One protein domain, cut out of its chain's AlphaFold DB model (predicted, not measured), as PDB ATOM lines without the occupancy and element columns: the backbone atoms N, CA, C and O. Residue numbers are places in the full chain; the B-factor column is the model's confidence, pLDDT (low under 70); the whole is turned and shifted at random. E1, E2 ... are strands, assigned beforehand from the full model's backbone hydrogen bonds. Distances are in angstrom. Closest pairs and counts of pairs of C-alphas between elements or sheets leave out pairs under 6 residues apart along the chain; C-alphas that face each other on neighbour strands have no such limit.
ATOM      1  N   SER A  26     -46.035 -16.969  39.564       84.75
ATOM      2  CA  SER A  26     -47.084 -17.175  40.555       84.75
ATOM      3  C   SER A  26     -46.716 -18.328  41.470       84.75
ATOM      4  O   SER A  26     -45.966 -19.221  41.077       84.75
ATOM      5  N   PHE A  27     -47.254 -18.305  42.686       87.44
ATOM      6  CA  PHE A  27     -47.210 -19.463  43.569       87.44
ATOM      7  C   PHE A  27     -48.598 -20.051  43.733       87.44
ATOM      8  O   PHE A  27     -49.536 -19.322  44.039       87.44
ATOM      9  N   THR A  28     -48.711 -21.361  43.583       89.38
ATOM     10  CA  THR A  28     -49.958 -22.097  43.783       89.38
ATOM     11  C   THR A  28     -49.811 -22.992  45.007       89.38
ATOM     12  O   THR A  28     -48.837 -23.729  45.121       89.38
ATOM     13  N   GLY A  29     -50.740 -22.915  45.948       88.00
ATOM     14  CA  GLY A  29     -50.768 -23.711  47.172       88.00
ATOM     15  C   GLY A  29     -52.191 -24.136  47.502       88.00
ATOM     16  O   GLY A  29     -53.136 -23.735  46.827       88.00
ATOM     17  N   LEU A  30     -52.351 -24.943  48.547       88.75
ATOM     18  CA  LEU A  30     -53.664 -25.356  49.044       88.75
ATOM     19  C   LEU A  30     -53.967 -24.683  50.378       88.75
ATOM     20  O   LEU A  30     -53.070 -24.446  51.190       88.75
ATOM     21  N   ALA A  31     -55.234 -24.393  50.613       86.69
ATOM     22  CA  ALA A  31     -55.749 -24.041  51.921       86.69
ATOM     23  C   ALA A  31     -56.161 -25.292  52.714       86.69
ATOM     24  O   ALA A  31     -56.383 -26.370  52.161       86.69
ATOM     25  N   ASP A  32     -56.280 -25.142  54.029       84.81
ATOM     26  CA  ASP A  32     -56.707 -26.187  54.964       84.81
ATOM     27  C   ASP A  32     -58.110 -26.746  54.669       84.81
ATOM     28  O   ASP A  32     -58.382 -27.924  54.902       84.81
ATOM     29  N   ASN A  33     -58.989 -25.923  54.102       82.00
ATOM     30  CA  ASN A  33     -60.324 -26.314  53.650       82.00
ATOM     31  C   ASN A  33     -60.343 -27.040  52.281       82.00
ATOM     32  O   ASN A  33     -61.395 -27.551  51.872       82.00
ATOM     33  N   GLY A  34     -59.188 -27.137  51.615       83.56
ATOM     34  CA  GLY A  34     -59.016 -27.760  50.304       83.56
ATOM     35  C   GLY A  34     -59.201 -26.819  49.112       83.56
ATOM     36  O   GLY A  34     -59.244 -27.319  47.995       83.56
ATOM     37  N   ASP A  35     -59.316 -25.506  49.328       88.25
ATOM     38  CA  ASP A  35     -59.358 -24.508  48.252       88.25
ATOM     39  C   ASP A  35     -57.955 -24.269  47.664       88.25
ATOM     40  O   ASP A  35     -56.954 -24.308  48.389       88.25
ATOM     41  N   THR A  36     -57.865 -23.933  46.375       88.94
ATOM     42  CA  THR A  36     -56.598 -23.527  45.756       88.94
ATOM     43  C   THR A  36     -56.318 -22.057  46.037       88.94
ATOM     44  O   THR A  36     -57.140 -21.172  45.800       88.94
ATOM     45  N   ALA A  37     -55.101 -21.772  46.483       88.94
ATOM     46  CA  ALA A  37     -54.577 -20.432  46.674       88.94
ATOM     47  C   ALA A  37     -53.528 -20.121  45.598       88.94
ATOM     48  O   ALA A  37     -52.494 -20.776  45.521       88.94
ATOM     49  N   VAL A  38     -53.768 -19.097  44.780       89.00
ATOM     50  CA  VAL A  38     -52.840 -18.601  43.760       89.00
ATOM     51  C   VAL A  38     -52.365 -17.210  44.144       89.00
ATOM     52  O   VAL A  38     -53.117 -16.236  44.107       89.00
ATOM     53  N   LEU A  39     -51.089 -17.093  44.473       87.06
ATOM     54  CA  LEU A  39     -50.429 -15.821  44.690       87.06
ATOM     55  C   LEU A  39     -49.862 -15.289  43.379       87.06
ATOM     56  O   LEU A  39     -49.052 -15.948  42.726       87.06
ATOM     57  N   ARG A  40     -50.271 -14.076  43.009       86.44
ATOM     58  CA  ARG A  40     -49.775 -13.368  41.826       86.44
ATOM     59  C   ARG A  40     -49.127 -12.061  42.239       86.44
ATOM     60  O   ARG A  40     -49.704 -11.287  43.004       86.44
ATOM     61  N   PHE A  41     -47.948 -11.808  41.696       82.00
ATOM     62  CA  PHE A  41     -47.221 -10.567  41.914       82.00
ATOM     63  C   PHE A  41     -47.555  -9.577  40.807       82.00
ATOM     64  O   PHE A  41     -47.590  -9.949  39.631       82.00
ATOM     65  N   ASP A  42     -47.818  -8.324  41.175       79.50
ATOM     66  CA  ASP A  42     -47.956  -7.279  40.173       79.50
ATOM     67  C   ASP A  42     -46.559  -6.958  39.593       79.50
ATOM     68  O   ASP A  42     -45.550  -7.045  40.308       79.50
ATOM     69  N   PRO A  43     -46.464  -6.618  38.294       68.75
ATOM     70  CA  PRO A  43     -45.193  -6.298  37.656       68.75
ATOM     71  C   PRO A  43     -44.496  -5.110  38.336       68.75
ATOM     72  O   PRO A  43     -45.139  -4.185  38.835       68.75
ATOM     73  N   SER A  44     -43.159  -5.132  38.321       64.00
ATOM     74  CA  SER A  44     -42.306  -4.034  38.799       64.00
ATOM     75  C   SER A  44     -42.814  -2.654  38.330       64.00
ATOM     76  O   SER A  44     -43.247  -2.536  37.181       64.00
ATOM     77  N   PRO A  45     -42.736  -1.597  39.168       57.31
ATOM     78  CA  PRO A  45     -42.057  -1.499  40.471       57.31
ATOM     79  C   PRO A  45     -42.903  -1.935  41.678       57.31
ATOM     80  O   PRO A  45     -42.617  -1.538  42.806       57.31
ATOM     81  N   ALA A  46     -43.947  -2.735  41.470       60.34
ATOM     82  CA  ALA A  46     -44.896  -3.053  42.521       60.34
ATOM     83  C   ALA A  46     -44.303  -3.967  43.609       60.34
ATOM     84  O   ALA A  46     -43.950  -5.113  43.354       60.34
ATOM     85  N   THR A  47     -44.276  -3.480  44.851       71.50
ATOM     86  CA  THR A  47     -44.163  -4.290  46.079       71.50
ATOM     87  C   THR A  47     -45.519  -4.870  46.490       71.50
ATOM     88  O   THR A  47     -45.706  -5.236  47.648       71.50
ATOM     89  N   THR A  48     -46.487  -4.925  45.570       81.62
ATOM     90  CA  THR A  48     -47.864  -5.368  45.808       81.62
ATOM     91  C   THR A  48     -48.182  -6.623  45.013       81.62
ATOM     92  O   THR A  48     -47.755  -6.804  43.877       81.62
ATOM     93  N   GLY A  49     -48.947  -7.511  45.622       84.19
ATOM     94  CA  GLY A  49     -49.465  -8.699  44.976       84.19
ATOM     95  C   GLY A  49     -50.908  -8.936  45.377       84.19
ATOM     96  O   GLY A  49     -51.492  -8.227  46.203       84.19
ATOM     97  N   ARG A  50     -51.479  -9.975  44.788       87.44
ATOM     98  CA  ARG A  50     -52.826 -10.438  45.082       87.44
ATOM     99  C   ARG A  50     -52.787 -11.925  45.366       87.44
ATOM    100  O   ARG A  50     -52.269 -12.701  44.561       87.44
ATOM    101  N   LEU A  51     -53.356 -12.310  46.499       87.19
ATOM    102  CA  LEU A  51     -53.665 -13.698  46.792       87.19
ATOM    103  C   LEU A  51     -55.093 -13.989  46.345       87.19
ATOM    104  O   LEU A  51     -56.038 -13.417  46.885       87.19
ATOM    105  N   PHE A  52     -55.238 -14.878  45.372       87.75
ATOM    106  CA  PHE A  52     -56.518 -15.370  44.883       87.75
ATOM    107  C   PHE A  52     -56.801 -16.722  45.525       87.75
ATOM    108  O   PHE A  52     -56.023 -17.649  45.344       87.75
ATOM    109  N   VAL A  53     -57.905 -16.853  46.249       87.06
ATOM    110  CA  VAL A  53     -58.369 -18.144  46.768       87.06
ATOM    111  C   VAL A  53     -59.573 -18.565  45.951       87.06
ATOM    112  O   VAL A  53     -60.566 -17.839  45.929       87.06
ATOM    113  N   VAL A  54     -59.458 -19.692  45.261       86.56
ATOM    114  CA  VAL A  54     -60.495 -20.284  44.419       86.56
ATOM    115  C   VAL A  54     -61.045 -21.502  45.148       86.56
ATOM    116  O   VAL A  54     -60.294 -22.404  45.501       86.56
ATOM    117  N   ASP A  55     -62.357 -21.514  45.367       80.62
ATOM    118  CA  ASP A  55     -63.061 -22.702  45.847       80.62
ATOM    119  C   ASP A  55     -62.914 -23.813  44.801       80.62
ATOM    120  O   ASP A  55     -63.504 -23.729  43.727       80.62
ATOM    121  N   ASP A  56     -62.135 -24.846  45.102       73.75
ATOM    122  CA  ASP A  56     -61.869 -25.940  44.160       73.75
ATOM    123  C   ASP A  56     -63.055 -26.891  43.994       73.75
ATOM    124  O   ASP A  56     -63.105 -27.690  43.064       73.75
ATOM    125  N   ARG A  57     -64.045 -26.829  44.887       71.12
ATOM    126  CA  ARG A  57     -65.237 -27.679  44.793       71.12
ATOM    127  C   ARG A  57     -66.251 -27.085  43.831       71.12
ATOM    128  O   ARG A  57     -66.965 -27.830  43.165       71.12
ATOM    129  N   THR A  58     -66.338 -25.756  43.778       66.38
ATOM    130  CA  THR A  58     -67.322 -25.058  42.941       66.38
ATOM    131  C   THR A  58     -66.706 -24.308  41.766       66.38
ATOM    132  O   THR A  58     -67.416 -24.039  40.802       66.38
ATOM    133  N   HIS A  59     -65.416 -23.959  41.822       66.81
ATOM    134  CA  HIS A  59     -64.693 -23.070  40.899       66.81
ATOM    135  C   HIS A  59     -65.402 -21.731  40.610       66.81
ATOM    136  O   HIS A  59     -65.054 -21.027  39.661       66.81
ATOM    137  N   GLN A  60     -66.406 -21.364  41.412       58.97
ATOM    138  CA  GLN A  60     -67.281 -20.213  41.165       58.97
ATOM    139  C   GLN A  60     -67.039 -19.065  42.139       58.97
ATOM    140  O   GLN A  60     -67.320 -17.913  41.812       58.97
ATOM    141  N   ASN A  61     -66.486 -19.361  43.313       71.00
ATOM    142  CA  ASN A  61     -66.208 -18.362  44.331       71.00
ATOM    143  C   ASN A  61     -64.706 -18.093  44.387       71.00
ATOM    144  O   ASN A  61     -63.920 -18.993  44.679       71.00
ATOM    145  N   SER A  62     -64.314 -16.842  44.133       79.50
ATOM    146  CA  SER A  62     -62.939 -16.382  44.325       79.50
ATOM    147  C   SER A  62     -62.880 -15.265  45.359       79.50
ATOM    148  O   SER A  62     -63.569 -14.252  45.214       79.50
ATOM    149  N   LYS A  63     -62.020 -15.406  46.367       86.44
ATOM    150  CA  LYS A  63     -61.649 -14.311  47.274       86.44
ATOM    151  C   LYS A  63     -60.306 -13.741  46.839       86.44
ATOM    152  O   LYS A  63     -59.437 -14.481  46.394       86.44
ATOM    153  N   THR A  64     -60.141 -12.427  46.940       88.19
ATOM    154  CA  THR A  64     -58.872 -11.756  46.630       88.19
ATOM    155  C   THR A  64     -58.423 -10.956  47.838       88.19
ATOM    156  O   THR A  64     -59.180 -10.120  48.328       88.19
ATOM    157  N   PHE A  65     -57.193 -11.189  48.285       86.25
ATOM    158  CA  PHE A  65     -56.573 -10.452  49.380       86.25
ATOM    159  C   PHE A  65     -55.378  -9.655  48.851       86.25
ATOM    160  O   PHE A  65     -54.540 -10.222  48.136       86.25
ATOM    161  N   PRO A  66     -55.284  -8.348  49.153       87.50
ATOM    162  CA  PRO A  66     -54.094  -7.582  48.827       87.50
ATOM    163  C   PRO A  66     -52.944  -8.050  49.716       87.50
ATOM    164  O   PRO A  66     -53.128  -8.266  50.911       87.50
ATOM    165  N   VAL A  67     -51.754  -8.178  49.146       87.69
ATOM    166  CA  VAL A  67     -50.528  -8.459  49.898       87.69
ATOM    167  C   VAL A  67     -49.436  -7.502  49.464       87.69
ATOM    168  O   VAL A  67     -49.462  -6.969  48.353       87.69
ATOM    169  N   THR A  68     -48.445  -7.308  50.322       88.38
ATOM    170  CA  THR A  68     -47.164  -6.752  49.887       88.38
ATOM    171  C   THR A  68     -46.126  -7.857  49.809       88.38
ATOM    172  O   THR A  68     -46.253  -8.877  50.481       88.38
ATOM    173  N   TYR A  69     -45.118  -7.701  48.960       86.75
ATOM    174  CA  TYR A  69     -44.054  -8.685  48.837       86.75
ATOM    175  C   TYR A  69     -42.693  -8.025  48.663       86.75
ATOM    176  O   TYR A  69     -42.570  -6.921  48.125       86.75
ATOM    177  N   ARG A  70     -41.654  -8.735  49.105       84.00
ATOM    178  CA  ARG A  70     -40.258  -8.415  48.806       84.00
ATOM    179  C   ARG A  70     -39.524  -9.660  48.334       84.00
ATOM    180  O   ARG A  70     -39.619 -10.728  48.938       84.00
ATOM    181  N   VAL A  71     -38.762  -9.510  47.258       80.44
ATOM    182  CA  VAL A  71     -37.846 -10.551  46.786       80.44
ATOM    183  C   VAL A  71     -36.569 -10.445  47.610       80.44
ATOM    184  O   VAL A  71     -35.930  -9.394  47.644       80.44
ATOM    185  N   LEU A  72     -36.229 -11.514  48.321       80.06
ATOM    186  CA  LEU A  72     -35.055 -11.557  49.182       80.06
ATOM    187  C   LEU A  72     -33.782 -11.807  48.353       80.06
ATOM    188  O   LEU A  72     -33.855 -12.427  47.286       80.06
ATOM    189  N   PRO A  73     -32.606 -11.354  48.833       74.31
ATOM    190  CA  PRO A  73     -31.335 -11.631  48.179       74.31
ATOM    191  C   PRO A  73     -31.122 -13.130  47.971       74.31
ATOM    192  O   PRO A  73     -31.460 -13.946  48.829       74.31
ATOM    193  N   ARG A  74     -30.528 -13.479  46.828       68.00
ATOM    194  CA  ARG A  74     -30.174 -14.862  46.513       68.00
ATOM    195  C   ARG A  74     -29.110 -15.353  47.497       68.00
ATOM    196  O   ARG A  74     -28.097 -14.682  47.685       68.00
ATOM    197  N   ASP A  75     -29.323 -16.528  48.076       66.44
ATOM    198  CA  ASP A  75     -28.346 -17.208  48.924       66.44
ATOM    199  C   ASP A  75     -28.080 -18.636  48.419       66.44
ATOM    200  O   ASP A  75     -28.671 -19.094  47.438       66.44
ATOM    201  N   SER A  76     -27.164 -19.345  49.082       61.84
ATOM    202  CA  SER A  76     -26.787 -20.720  48.732       61.84
ATOM    203  C   SER A  76     -27.933 -21.733  48.844       61.84
ATOM    204  O   SER A  76     -27.772 -22.868  48.406       61.84
ATOM    205  N   LYS A  77     -29.088 -21.356  49.413       57.59
ATOM    206  CA  LYS A  77     -30.279 -22.210  49.515       57.59
ATOM    207  C   LYS A  77     -31.264 -21.997  48.364       57.59
ATOM    208  O   LYS A  77     -32.248 -22.723  48.284       57.59
ATOM    209  N   SER A  78     -31.031 -21.012  47.495       59.50
ATOM    210  CA  SER A  78     -31.972 -20.605  46.450       59.50
ATOM    211  C   SER A  78     -31.304 -20.489  45.077       59.50
ATOM    212  O   SER A  78     -31.606 -19.571  44.313       59.50
ATOM    213  N   GLU A  79     -30.348 -21.370  44.771       59.53
ATOM    214  CA  GLU A  79     -29.501 -21.312  43.573       59.53
ATOM    215  C   GLU A  79     -30.325 -21.371  42.266       59.53
ATOM    216  O   GLU A  79     -30.538 -22.417  41.673       59.53
ATOM    217  N   GLY A  80     -30.850 -20.224  41.824       63.78
ATOM    218  CA  GLY A  80     -31.693 -20.092  40.629       63.78
ATOM    219  C   GLY A  80     -33.134 -19.655  40.900       63.78
ATOM    220  O   GLY A  80     -33.709 -18.973  40.054       63.78
ATOM    221  N   ASN A  81     -33.689 -19.953  42.078       71.31
ATOM    222  CA  ASN A  81     -35.067 -19.609  42.439       71.31
ATOM    223  C   ASN A  81     -35.158 -18.369  43.344       71.31
ATOM    224  O   ASN A  81     -34.299 -18.178  44.207       71.31
ATOM    225  N   PRO A  82     -36.192 -17.520  43.189       73.19
ATOM    226  CA  PRO A  82     -36.413 -16.409  44.104       73.19
ATOM    227  C   PRO A  82     -36.873 -16.919  45.475       73.19
ATOM    228  O   PRO A  82     -37.677 -17.847  45.575       73.19
ATOM    229  N   ARG A  83     -36.392 -16.272  46.539       82.25
ATOM    230  CA  ARG A  83     -37.026 -16.313  47.860       82.25
ATOM    231  C   ARG A  83     -37.919 -15.089  47.974       82.25
ATOM    232  O   ARG A  83     -37.462 -13.982  47.686       82.25
ATOM    233  N   VAL A  84     -39.170 -15.267  48.375       84.88
ATOM    234  CA  VAL A  84     -40.136 -14.165  48.444       84.88
ATOM    235  C   VAL A  84     -40.750 -14.126  49.824       84.88
ATOM    236  O   VAL A  84     -41.329 -15.111  50.265       84.88
ATOM    237  N   GLU A  85     -40.625 -12.991  50.499       88.06
ATOM    238  CA  GLU A  85     -41.408 -12.722  51.696       88.06
ATOM    239  C   GLU A  85     -42.683 -11.985  51.297       88.06
ATOM    240  O   GLU A  85     -42.643 -11.014  50.540       88.06
ATOM    241  N   ILE A  86     -43.804 -12.466  51.814       88.50
ATOM    242  CA  ILE A  86     -45.143 -11.958  51.563       88.50
ATOM    243  C   ILE A  86     -45.685 -11.459  52.890       88.50
ATOM    244  O   ILE A  86     -45.628 -12.167  53.892       88.50
ATOM    245  N   THR A  87     -46.232 -10.255  52.892       88.50
ATOM    246  CA  THR A  87     -46.826  -9.635  54.070       88.50
ATOM    247  C   THR A  87     -48.304  -9.405  53.818       88.50
ATOM    248  O   THR A  87     -48.697  -8.719  52.868       88.50
ATOM    249  N   PHE A  88     -49.110  -9.983  54.698       85.75
ATOM    250  CA  PHE A  88     -50.556  -9.837  54.720       85.75
ATOM    251  C   PHE A  88     -50.934  -8.602  55.558       85.75
ATOM    252  O   PHE A  88     -50.292  -8.363  56.587       85.75
ATOM    253  N   PRO A  89     -51.928  -7.795  55.142       76.25
ATOM    254  CA  PRO A  89     -52.370  -6.629  55.900       76.25
ATOM    255  C   PRO A  89     -52.762  -7.034  57.325       76.25
ATOM    256  O   PRO A  89     -53.547  -7.956  57.513       76.25
ATOM    257  N   ASP A  90     -52.198  -6.360  58.328       69.44
ATOM    258  CA  ASP A  90     -52.488  -6.571  59.756       69.44
ATOM    259  C   ASP A  90     -52.117  -7.959  60.327       69.44
ATOM    260  O   ASP A  90     -52.631  -8.366  61.378       69.44
ATOM    261  N   LYS A  91     -51.226  -8.706  59.657       69.00
ATOM    262  CA  LYS A  91     -50.862 -10.091  60.011       69.00
ATOM    263  C   LYS A  91     -49.356 -10.365  59.930       69.00
ATOM    264  O   LYS A  91     -48.537  -9.474  59.722       69.00
ATOM    265  N   GLN A  92     -49.006 -11.632  60.159       80.81
ATOM    266  CA  GLN A  92     -47.655 -12.168  60.017       80.81
ATOM    267  C   GLN A  92     -47.235 -12.232  58.544       80.81
ATOM    268  O   GLN A  92     -48.056 -12.450  57.650       80.81
ATOM    269  N   SER A  93     -45.936 -12.062  58.314       86.00
ATOM    270  CA  SER A  93     -45.303 -12.326  57.026       86.00
ATOM    271  C   SER A  93     -44.965 -13.808  56.884       86.00
ATOM    272  O   SER A  93     -44.787 -14.514  57.876       86.00
ATOM    273  N   LEU A  94     -44.849 -14.258  55.641       88.56
ATOM    274  CA  LEU A  94     -44.519 -15.627  55.278       88.56
ATOM    275  C   LEU A  94     -43.461 -15.618  54.179       88.56
ATOM    276  O   LEU A  94     -43.610 -14.919  53.174       88.56
ATOM    277  N   THR A  95     -42.400 -16.399  54.349       88.69
ATOM    278  CA  THR A  95     -41.329 -16.512  53.357       88.69
ATOM    279  C   THR A  95     -41.463 -17.801  52.572       88.69
ATOM    280  O   THR A  95     -41.331 -18.877  53.144       88.69
ATOM    281  N   ILE A  96     -41.625 -17.703  51.253       89.06
ATOM    282  CA  ILE A  96     -41.586 -18.838  50.326       89.06
ATOM    283  C   ILE A  96     -40.167 -19.002  49.773       89.06
ATOM    284  O   ILE A  96     -39.549 -18.050  49.288       89.06
ATOM    285  N   PHE A  97     -39.650 -20.228  49.831       87.19
ATOM    286  CA  PHE A  97     -38.364 -20.635  49.274       87.19
ATOM    287  C   PHE A  97     -38.530 -21.904  48.433       87.19
ATOM    288  O   PHE A  97     -39.168 -22.866  48.857       87.19
ATOM    289  N   CYS A  98     -37.955 -21.907  47.231       85.12
ATOM    290  CA  CYS A  98     -38.105 -23.008  46.281       85.12
ATOM    291  C   CYS A  98     -36.825 -23.811  46.117       85.12
ATOM    292  O   CYS A  98     -35.731 -23.245  46.082       85.12
ATOM    293  N   ASP A  99     -36.988 -25.121  45.954       82.38
ATOM    294  CA  ASP A  99     -35.896 -26.025  45.609       82.38
ATOM    295  C   ASP A  99     -35.343 -25.643  44.226       82.38
ATOM    296  O   ASP A  99     -36.121 -25.568  43.281       82.38
ATOM    297  N   PRO A 100     -34.038 -25.377  44.067       76.94
ATOM    298  CA  PRO A 100     -33.466 -24.904  42.804       76.94
ATOM    299  C   PRO A 100     -33.633 -25.876  41.624       76.94
ATOM    300  O   PRO A 100     -33.590 -25.448  40.471       76.94
ATOM    301  N   LEU A 101     -33.841 -27.166  41.897       81.69
ATOM    302  CA  LEU A 101     -33.946 -28.232  40.904       81.69
ATOM    303  C   LEU A 101     -35.394 -28.663  40.638       81.69
ATOM    304  O   LEU A 101     -35.623 -29.562  39.828       81.69
ATOM    305  N   SER A 102     -36.381 -28.049  41.297       83.69
ATOM    306  CA  SER A 102     -37.795 -28.345  41.061       83.69
ATOM    307  C   SER A 102     -38.674 -27.095  41.127       83.69
ATOM    308  O   SER A 102     -38.231 -26.003  41.477       83.69
ATOM    309  N   SER A 103     -39.949 -27.248  40.789       85.88
ATOM    310  CA  SER A 103     -40.966 -26.214  40.992       85.88
ATOM    311  C   SER A 103     -41.644 -26.302  42.363       85.88
ATOM    312  O   SER A 103     -42.579 -25.556  42.634       85.88
ATOM    313  N   ASN A 104     -41.169 -27.172  43.259       88.19
ATOM    314  CA  ASN A 104     -41.691 -27.255  44.618       88.19
ATOM    315  C   ASN A 104     -41.061 -26.189  45.513       88.19
ATOM    316  O   ASN A 104     -39.840 -26.012  45.570       88.19
ATOM    317  N   CYS A 105     -41.916 -25.533  46.278       88.50
ATOM    318  CA  CYS A 105     -41.571 -24.490  47.217       88.50
ATOM    319  C   CYS A 105     -42.154 -24.797  48.589       88.50
ATOM    320  O   CYS A 105     -43.159 -25.497  48.729       88.50
ATOM    321  N   ARG A 106     -41.498 -24.275  49.620       89.69
ATOM    322  CA  ARG A 106     -41.973 -24.350  50.995       89.69
ATOM    323  C   ARG A 106     -42.044 -22.966  51.601       89.69
ATOM    324  O   ARG A 106     -41.238 -22.105  51.251       89.69
ATOM    325  N   SER A 107     -42.981 -22.775  52.515       89.94
ATOM    326  CA  SER A 107     -42.994 -21.620  53.397       89.94
ATOM    327  C   SER A 107     -42.374 -21.925  54.758       89.94
ATOM    328  O   SER A 107     -42.224 -23.081  55.156       89.94
ATOM    329  N   ASP A 108     -41.971 -20.874  55.465       88.44
ATOM    330  CA  ASP A 108     -41.433 -20.929  56.830       88.44
ATOM    331  C   ASP A 108     -42.512 -21.106  57.912       88.44
ATOM    332  O   ASP A 108     -42.190 -21.429  59.056       88.44
ATOM    333  N   GLY A 109     -43.784 -20.947  57.549       86.62
ATOM    334  CA  GLY A 109     -44.914 -21.125  58.448       86.62
ATOM    335  C   GLY A 109     -46.252 -21.198  57.723       86.62
ATOM    336  O   GLY A 109     -46.318 -21.448  56.518       86.62
ATOM    337  N   PHE A 110     -47.311 -20.965  58.493       84.38
ATOM    338  CA  PHE A 110     -48.692 -20.872  58.031       84.38
ATOM    339  C   PHE A 110     -49.225 -19.478  58.359       84.38
ATOM    340  O   PHE A 110     -48.845 -18.886  59.369       84.38
ATOM    341  N   VAL A 111     -50.148 -18.978  57.546       85.00
ATOM    342  CA  VAL A 111     -50.869 -17.729  57.815       85.00
ATOM    343  C   VAL A 111     -52.353 -17.948  57.574       85.00
ATOM    344  O   VAL A 111     -52.731 -18.754  56.723       85.00
ATOM    345  N   THR A 112     -53.182 -17.250  58.349       86.62
ATOM    346  CA  THR A 112     -54.639 -17.288  58.220       86.62
ATOM    347  C   THR A 112     -55.144 -15.930  57.763       86.62
ATOM    348  O   THR A 112     -55.029 -14.955  58.507       86.62
ATOM    349  N   GLU A 113     -55.750 -15.882  56.580       84.19
ATOM    350  CA  GLU A 113     -56.327 -14.670  55.993       84.19
ATOM    351  C   GLU A 113     -57.796 -14.915  55.648       84.19
ATOM    352  O   GLU A 113     -58.149 -15.941  55.068       84.19
ATOM    353  N   GLY A 114     -58.691 -14.009  56.053       81.06
ATOM    354  CA  GLY A 114     -60.129 -14.166  55.795       81.06
ATOM    355  C   GLY A 114     -60.746 -15.471  56.330       81.06
ATOM    356  O   GLY A 114     -61.742 -15.941  55.775       81.06
ATOM    357  N   GLY A 115     -60.153 -16.057  57.379       83.50
ATOM    358  CA  GLY A 115     -60.566 -17.335  57.972       83.50
ATOM    359  C   GLY A 115     -60.040 -18.585  57.256       83.50
ATOM    360  O   GLY A 115     -60.535 -19.668  57.537       83.50
ATOM    361  N   ILE A 116     -59.078 -18.436  56.340       83.31
ATOM    362  CA  ILE A 116     -58.509 -19.520  55.529       83.31
ATOM    363  C   ILE A 116     -57.030 -19.668  55.877       83.31
ATOM    364  O   ILE A 116     -56.298 -18.678  55.803       83.31
ATOM    365  N   THR A 117     -56.586 -20.868  56.260       87.00
ATOM    366  CA  THR A 117     -55.181 -21.135  56.597       87.00
ATOM    367  C   THR A 117     -54.457 -21.765  55.412       87.00
ATOM    368  O   THR A 117     -54.893 -22.784  54.885       87.00
ATOM    369  N   PHE A 118     -53.332 -21.183  54.990       82.50
ATOM    370  CA  PHE A 118     -52.603 -21.639  53.796       82.50
ATOM    371  C   PHE A 118     -51.488 -22.632  54.108       82.50
ATOM    372  O   PHE A 118     -50.835 -22.521  55.144       82.50
ATOM    373  N   ALA A 119     -51.247 -23.572  53.192       77.44
ATOM    374  CA  ALA A 119     -50.290 -24.659  53.349       77.44
ATOM    375  C   ALA A 119     -48.822 -24.216  53.427       77.44
ATOM    376  O   ALA A 119     -48.414 -23.163  52.941       77.44
ATOM    377  N   LEU A 120     -48.007 -25.127  53.966       84.94
ATOM    378  CA  LEU A 120     -46.548 -25.050  53.911       84.94
ATOM    379  C   LEU A 120     -45.977 -25.318  52.517       84.94
ATOM    380  O   LEU A 120     -44.837 -24.950  52.256       84.94
ATOM    381  N   LEU A 121     -46.712 -26.024  51.656       88.69
ATOM    382  CA  LEU A 121     -46.234 -26.476  50.351       88.69
ATOM    383  C   LEU A 121     -46.868 -25.646  49.242       88.69
ATOM    384  O   LEU A 121     -48.084 -25.470  49.204       88.69
ATOM    385  N   TRP A 122     -46.015 -25.179  48.337       90.50
ATOM    386  CA  TRP A 122     -46.363 -24.322  47.214       90.50
ATOM    387  C   TRP A 122     -45.678 -24.823  45.945       90.50
ATOM    388  O   TRP A 122     -44.651 -25.498  45.999       90.50
ATOM    389  N   HIS A 123     -46.219 -24.451  44.797       89.44
ATOM    390  CA  HIS A 123     -45.640 -24.671  43.483       89.44
ATOM    391  C   HIS A 123     -45.327 -23.326  42.842       89.44
ATOM    392  O   HIS A 123     -46.160 -22.428  42.925       89.44
ATOM    393  N   ILE A 124     -44.159 -23.167  42.221       87.44
ATOM    394  CA  ILE A 124     -43.835 -21.967  41.440       87.44
ATOM    395  C   ILE A 124     -44.098 -22.202  39.957       87.44
ATOM    396  O   ILE A 124     -43.503 -23.086  39.342       87.44
ATOM    397  N   ASP A 125     -44.921 -21.336  39.380       84.94
ATOM    398  CA  ASP A 125     -45.172 -21.262  37.945       84.94
ATOM    399  C   ASP A 125     -44.489 -20.010  37.390       84.94
ATOM    400  O   ASP A 125     -44.714 -18.905  37.887       84.94
ATOM    401  N   ARG A 126     -43.633 -20.172  36.376       78.06
ATOM    402  CA  ARG A 126     -42.929 -19.067  35.706       78.06
ATOM    403  C   ARG A 126     -43.622 -18.773  34.372       78.06
ATOM    404  O   ARG A 126     -43.808 -19.707  33.595       78.06
ATOM    405  N   HIS A 127     -43.972 -17.510  34.124       70.12
ATOM    406  CA  HIS A 127     -44.649 -17.031  32.910       70.12
ATOM    407  C   HIS A 127     -43.722 -16.182  32.043       70.12
ATOM    408  O   HIS A 127     -42.864 -15.460  32.609       70.12
TER     409      HIS A 127
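This is residues 26 to 127 of the 127 residues of an uncharacterized protein of Paraburkholderia solisilvae (UniProt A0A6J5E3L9). The domain is a small closed barrel of eight antiparallel strands, E1 to E8, set side by side in a ring in chain order, with E8 coming back beside the first strand, E1. The longest strands, E4 and E8, both bend as they run along the barrel wall, and the links E3 to E4 and E4 to E5 reach out at the two ends of the longest span. The printed part has 102 residues with eight named strands and no named helix, and its class is all strand. It is compact, with a radius of gyration of the C-alphas of 13.1 A and spans of 40 by 26 by 26 A.

E1, residues 26 to 31, begins at C-alpha 26 at (-47.084, -17.175, 40.555) and is 15.9 A long. E2 is residues 36 to 41, 16.5 A, and E3 is residues 48 to 54, 19.6 A. E4, residues 62 to 72, is 28.7 A long, begins at C-alpha 62 at (-62.939, -16.382, 44.325) and bends by 58 degrees at residue 66. E5 is residues 83 to 87, 13.4 A; E6 is residues 93 to 98, 16.8 A; E7 is residues 104 to 107, 10.5 A. E8, residues 116 to 126, is 25.2 A long, bends by 80 degrees at residue 120 and ends at C-alpha 126 at (-42.929, -19.067, 35.706).

The strands form a meander, each the antiparallel neighbour of the one before, and each two that follow each other make a hairpin. In E1 and E2, at 151 degrees, N 29 and O 37 are 2.8 A apart, within hydrogen-bond range. So are N 38 and O 52 of E2 and E3, 2.7 A, and N 49 and O 67 of E3 and E4, 2.8 A. The pairing of E4 is staggered: residues 62 to 68 pair with E3 and residues 68 to 72 with E5, where N 72 and O 83 are 2.8 A apart. N 86 and O 94 of E5 and E6 are 2.8 A apart, N 97 and O 106 of E6 and E7 2.8 A, and N 105 and O 122 of E7 and E8 2.7 A. E8 and E1, antiparallel at 152 degrees, close the barrel, with N 123 and O 28 2.7 A apart. E1 and E5 are apart, as are E4 and E8.

The two C-alphas farthest apart, those of Gln 60 and Ser 76, are 41.2 A apart. The printed part has no cut, and no link is long. The mean pLDDT of the printed part is 81.0; residues 43 to 46, 58 to 60, 74 to 80 and 90 to 91 are under 70.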